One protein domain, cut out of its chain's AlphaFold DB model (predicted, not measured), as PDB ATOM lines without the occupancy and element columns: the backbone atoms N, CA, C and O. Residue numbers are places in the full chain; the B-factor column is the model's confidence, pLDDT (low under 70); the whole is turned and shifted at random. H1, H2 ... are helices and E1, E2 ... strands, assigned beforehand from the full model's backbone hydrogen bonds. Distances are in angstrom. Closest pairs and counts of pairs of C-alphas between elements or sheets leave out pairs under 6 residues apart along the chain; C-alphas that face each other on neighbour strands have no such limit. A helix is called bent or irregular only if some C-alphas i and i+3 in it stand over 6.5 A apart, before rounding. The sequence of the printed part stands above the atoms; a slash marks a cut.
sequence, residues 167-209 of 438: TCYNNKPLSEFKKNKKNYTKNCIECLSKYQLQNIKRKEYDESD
ATOM      1  N   THR A 167     103.674 106.049 168.601       84.19
ATOM      2  CA  THR A 167     104.081 106.563 167.281       84.19
ATOM      3  C   THR A 167     104.920 105.558 166.501       84.19
ATOM      4  O   THR A 167     104.614 105.291 165.346       84.19
ATOM      5  N   CYS A 168     105.959 104.984 167.115       83.62
ATOM      6  CA  CYS A 168     106.794 103.958 166.476       83.62
ATOM      7  C   CYS A 168     106.383 102.525 166.831       83.62
ATOM      8  O   CYS A 168     106.939 101.589 166.277       83.62
ATOM      9  N   TYR A 169     105.433 102.344 167.756       83.69
ATOM     10  CA  TYR A 169     104.922 101.042 168.206       83.69
ATOM     11  C   TYR A 169     105.957 100.092 168.834       83.69
ATOM     12  O   TYR A 169     105.612  98.950 169.135       83.69
ATOM     13  N   ASN A 170     107.166 100.569 169.134       79.88
ATOM     14  CA  ASN A 170     108.202  99.801 169.826       79.88
ATOM     15  C   ASN A 170     108.026  99.858 171.352       79.88
ATOM     16  O   ASN A 170     107.606 100.886 171.898       79.88
ATOM     17  N   ASN A 171     108.357  98.759 172.039       82.12
ATOM     18  CA  ASN A 171     108.495  98.727 173.497       82.12
ATOM     19  C   ASN A 171     109.851  99.332 173.864       82.12
ATOM     20  O   ASN A 171     110.877  98.840 173.407       82.12
ATOM     21  N   LYS A 172     109.843 100.405 174.655       83.62
ATOM     22  CA  LYS A 172     111.039 101.139 175.078       83.62
ATOM     23  C   LYS A 172     111.054 101.261 176.609       83.62
ATOM     24  O   LYS A 172     109.972 101.263 177.205       83.62
ATOM     25  N   PRO A 173     112.222 101.366 177.255       84.38
ATOM     26  CA  PRO A 173     112.301 101.598 178.694       84.38
ATOM     27  C   PRO A 173     111.644 102.929 179.082       84.38
ATOM     28  O   PRO A 173     111.616 103.877 178.294       84.38
ATOM     29  N   LEU A 174     111.102 103.020 180.301       81.75
ATOM     30  CA  LEU A 174     110.425 104.223 180.813       81.75
ATOM     31  C   LEU A 174     111.330 105.469 180.815       81.75
ATOM     32  O   LEU A 174     110.814 106.582 180.726       81.75
ATOM     33  N   SER A 175     112.655 105.295 180.848       82.62
ATOM     34  CA  SER A 175     113.652 106.364 180.687       82.62
ATOM     35  C   SER A 175     113.557 107.092 179.339       82.62
ATOM     36  O   SER A 175     113.843 108.284 179.260       82.62
ATOM     37  N   GLU A 176     113.077 106.423 178.286       84.62
ATOM     38  CA  GLU A 176     112.868 107.016 176.958       84.62
ATOM     39  C   GLU A 176     111.530 107.767 176.823       84.62
ATOM     40  O   GLU A 176     111.160 108.220 175.733       84.62
ATOM     41  N   PHE A 177     110.791 107.928 177.922       88.31
ATOM     42  CA  PHE A 177     109.549 108.689 177.987       88.31
ATOM     43  C   PHE A 177     109.689 109.850 178.969       88.31
ATOM     44  O   PHE A 177     110.287 109.743 180.036       88.31
ATOM     45  N   LYS A 178     109.087 110.995 178.644       84.44
ATOM     46  CA  LYS A 178     109.155 112.171 179.515       84.44
ATOM     47  C   LYS A 178     108.199 111.986 180.699       84.44
ATOM     48  O   LYS A 178     107.016 111.710 180.499       84.44
ATOM     49  N   LYS A 179     108.683 112.144 181.933       78.94
ATOM     50  CA  LYS A 179     107.863 112.034 183.153       78.94
ATOM     51  C   LYS A 179     107.161 113.360 183.458       78.94
ATOM     52  O   LYS A 179     107.814 114.380 183.650       78.94
ATOM     53  N   ASN A 180     105.831 113.346 183.542       74.06
ATOM     54  CA  ASN A 180     105.028 114.466 184.046       74.06
ATOM     55  C   ASN A 180     104.617 114.215 185.508       74.06
ATOM     56  O   ASN A 180     104.728 113.093 185.995       74.06
ATOM     57  N   LYS A 181     104.055 115.232 186.188       62.97
ATOM     58  CA  LYS A 181     103.684 115.230 187.629       62.97
ATOM     59  C   LYS A 181     102.925 113.991 188.149       62.97
ATOM     60  O   LYS A 181     102.867 113.806 189.358       62.97
ATOM     61  N   LYS A 182     102.312 113.171 187.283       57.06
ATOM     62  CA  LYS A 182     101.643 111.915 187.672       57.06
ATOM     63  C   LYS A 182     101.924 110.699 186.774       57.06
ATOM     64  O   LYS A 182     101.662 109.604 187.236       57.06
ATOM     65  N   ASN A 183     102.414 110.855 185.536       74.62
ATOM     66  CA  ASN A 183     102.553 109.760 184.551       74.62
ATOM     67  C   ASN A 183     103.644 110.058 183.500       74.62
ATOM     68  O   ASN A 183     103.948 111.228 183.256       74.62
ATOM     69  N   TYR A 184     104.157 109.023 182.825       82.38
ATOM     70  CA  TYR A 184     105.021 109.149 181.641       82.38
ATOM     71  C   TYR A 184     104.221 109.505 180.374       82.38
ATOM     72  O   TYR A 184     103.028 109.205 180.260       82.38
ATOM     73  N   THR A 185     104.857 110.184 179.415       82.62
ATOM     74  CA  THR A 185     104.260 110.467 178.100       82.62
ATOM     75  C   THR A 185     103.946 109.175 177.353       82.62
ATOM     76  O   THR A 185     104.627 108.180 177.526       82.62
ATOM     77  N   LYS A 186     102.928 109.176 176.480       86.56
ATOM     78  CA  LYS A 186     102.556 107.988 175.677       86.56
ATOM     79  C   LYS A 186     103.470 107.739 174.466       86.56
ATOM     80  O   LYS A 186     103.464 106.649 173.898       86.56
ATOM     81  N   ASN A 187     104.233 108.752 174.065       85.06
ATOM     82  CA  ASN A 187     105.183 108.695 172.956       85.06
ATOM     83  C   ASN A 187     106.596 108.860 173.524       85.06
ATOM     84  O   ASN A 187     106.771 109.634 174.474       85.06
ATOM     85  N   CYS A 188     107.572 108.150 172.953       86.62
ATOM     86  CA  CYS A 188     108.974 108.284 173.342       86.62
ATOM     87  C   CYS A 188     109.525 109.660 172.941       86.62
ATOM     88  O   CYS A 188     109.000 110.314 172.032       86.62
ATOM     89  N   ILE A 189     110.585 110.088 173.626       86.06
ATOM     90  CA  ILE A 189     111.231 111.395 173.440       86.06
ATOM     91  C   ILE A 189     111.615 111.605 171.970       86.06
ATOM     92  O   ILE A 189     111.283 112.632 171.391       86.06
ATOM     93  N   GLU A 190     112.196 110.593 171.329       85.94
ATOM     94  CA  GLU A 190     112.611 110.643 169.924       85.94
ATOM     95  C   GLU A 190     111.445 110.936 168.955       85.94
ATOM     96  O   GLU A 190     111.549 111.793 168.074       85.94
ATOM     97  N   CYS A 191     110.299 110.268 169.132       85.38
ATOM     98  CA  CYS A 191     109.113 110.512 168.307       85.38
ATOM     99  C   CYS A 191     108.508 111.899 168.564       85.38
ATOM    100  O   CYS A 191     107.971 112.511 167.639       85.38
ATOM    101  N   LEU A 192     108.594 112.402 169.799       83.31
ATOM    102  CA  LEU A 192     108.166 113.760 170.133       83.31
ATOM    103  C   LEU A 192     109.072 114.810 169.468       83.31
ATOM    104  O   LEU A 192     108.548 115.767 168.898       83.31
ATOM    105  N   SER A 193     110.390 114.595 169.448       81.25
ATOM    106  CA  SER A 193     111.355 115.482 168.784       81.25
ATOM    107  C   SER A 193     111.184 115.493 167.261       81.25
ATOM    108  O   SER A 193     111.131 116.561 166.651       81.25
ATOM    109  N   LYS A 194     110.992 114.321 166.631       81.31
ATOM    110  CA  LYS A 194     110.698 114.216 165.186       81.31
ATOM    111  C   LYS A 194     109.425 114.979 164.803       81.31
ATOM    112  O   LYS A 194     109.406 115.689 163.801       81.31
ATOM    113  N   TYR A 195     108.377 114.883 165.624       74.25
ATOM    114  CA  TYR A 195     107.138 115.638 165.423       74.25
ATOM    115  C   TYR A 195     107.342 117.155 165.576       74.25
ATOM    116  O   TYR A 195     106.781 117.932 164.805       74.25
ATOM    117  N   GLN A 196     108.158 117.597 166.537       73.25
ATOM    118  CA  GLN A 196     108.489 119.017 166.702       73.25
ATOM    119  C   GLN A 196     109.242 119.577 165.487       73.25
ATOM    120  O   GLN A 196     108.828 120.605 164.959       73.25
ATOM    121  N   LEU A 197     110.252 118.864 164.975       68.50
ATOM    122  CA  LEU A 197     110.990 119.256 163.767       68.50
ATOM    123  C   LEU A 197     110.091 119.325 162.521       68.50
ATOM    124  O   LEU A 197     110.188 120.267 161.740       68.50
ATOM    125  N   GLN A 198     109.164 118.375 162.353       65.94
ATOM    126  CA  GLN A 198     108.184 118.416 161.258       65.94
ATOM    127  C   GLN A 198     107.236 119.621 161.348       65.94
ATOM    128  O   GLN A 198     106.822 120.151 160.319       65.94
ATOM    129  N   ASN A 199     106.886 120.064 162.558       61.62
ATOM    130  CA  ASN A 199     106.055 121.253 162.739       61.62
ATOM    131  C   ASN A 199     106.822 122.556 162.483       61.62
ATOM    132  O   ASN A 199     106.204 123.511 162.028       61.62
ATOM    133  N   ILE A 200     108.131 122.599 162.754       64.94
ATOM    134  CA  ILE A 200     108.987 123.752 162.422       64.94
ATOM    135  C   ILE A 200     109.074 123.897 160.896       64.94
ATOM    136  O   ILE A 200     108.683 124.933 160.372       64.94
ATOM    137  N   LYS A 201     109.388 122.808 160.177       56.84
ATOM    138  CA  LYS A 201     109.410 122.791 158.700       56.84
ATOM    139  C   LYS A 201     108.060 123.135 158.052       56.84
ATOM    140  O   LYS A 201     108.018 123.665 156.951       56.84
ATOM    141  N   ARG A 202     106.936 122.823 158.712       52.22
ATOM    142  CA  ARG A 202     105.595 123.230 158.245       52.22
ATOM    143  C   ARG A 202     105.300 124.709 158.467       52.22
ATOM    144  O   ARG A 202     104.540 125.266 157.688       52.22
ATOM    145  N   LYS A 203     105.855 125.327 159.514       51.72
ATOM    146  CA  LYS A 203     105.675 126.761 159.773       51.72
ATOM    147  C   LYS A 203     106.421 127.621 158.755       51.72
ATOM    148  O   LYS A 203     105.863 128.615 158.325       51.72
ATOM    149  N   GLU A 204     107.601 127.187 158.318       51.16
ATOM    150  CA  GLU A 204     108.402 127.880 157.294       51.16
ATOM    151  C   GLU A 204     107.736 127.888 155.898       51.16
ATOM    152  O   GLU A 204     108.024 128.758 155.089       51.16
ATOM    153  N   TYR A 205     106.809 126.961 155.611       46.28
ATOM    154  CA  TYR A 205     106.081 126.890 154.328       46.28
ATOM    155  C   TYR A 205     104.738 127.654 154.331       46.28
ATOM    156  O   TYR A 205     104.214 127.982 153.272       46.28
ATOM    157  N   ASP A 206     104.156 127.930 155.506       47.28
ATOM    158  CA  ASP A 206     102.846 128.599 155.651       47.28
ATOM    159  C   ASP A 206     102.952 130.146 155.664       47.28
ATOM    160  O   ASP A 206     101.927 130.827 155.670       47.28
ATOM    161  N   GLU A 207     104.160 130.726 155.661       47.69
ATOM    162  CA  GLU A 207     104.362 132.187 155.717       47.69
ATOM    163  C   GLU A 207     104.140 132.920 154.378       47.69
ATOM    164  O   GLU A 207     104.116 134.148 154.366       47.69
ATOM    165  N   SER A 208     103.901 132.221 153.259       50.50
ATOM    166  CA  SER A 208     103.828 132.866 151.935       50.50
ATOM    167  C   SER A 208     102.433 133.285 151.438       50.50
ATOM    168  O   SER A 208     102.359 133.832 150.343       50.50
ATOM    169  N   ASP A 209     101.328 133.072 152.172       57.53
ATOM    170  CA  ASP A 209     100.025 133.685 151.823       57.53
ATOM    171  C   ASP A 209      99.025 133.681 153.002       57.53
ATOM    172  O   ASP A 209      98.157 132.813 153.134       57.53
TER     173      ASP A 209
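This is residues 167 to 209 of the 438 residues of an uncharacterized protein of viral metagenome (UniProt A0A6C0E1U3). One long helix, H1, makes an arm with a small head of loops at its start; the head is residues 167 to 188 and holds the short strand E1. The arm makes most of the length, and its residues 196 to 208, with residue 209 after them, stick out free of the head. The printed part has 43 residues, with one named strand followed by one named helix, and its class is mostly helix. It is only just extended, close to loose, with a radius of gyration of the C-alphas of 13.9 A, and it is flat, spanning 42 by 24 by 11 A.

H1 is residues 189 to 208, 31.3 A from first to last C-alpha; C-alpha 189 is at (111.231, 111.395, 173.440), and C-alpha 208 is at (103.828, 132.866, 151.935). E1 is residues 171 to 173, 7.1 A long, and its first C-alpha, of Asn 171, is at (108.495, 98.727, 173.497).

H1 is irregular, but only just: C-alphas 205 and 208 are 6.8 A apart. In its backbone 13 of 16 O i to N i+4 pairs are within hydrogen-bond range. E1 and H1 are apart, with no C-alpha of the one within 8 A of the other. E1 pairs with no named strand.

The two C-alphas farthest apart are those of Pro 173 and Asp 209, at 43.6 A. The printed part has no cut. The link from E1 to H1, residues 174 to 188, is long, and its C-alphas lie 7 to 19 A from the mean of all C-alphas. The mean pLDDT of the printed part is 73.2, and it is under 70 at residues 181 to 182 and 197 to 209.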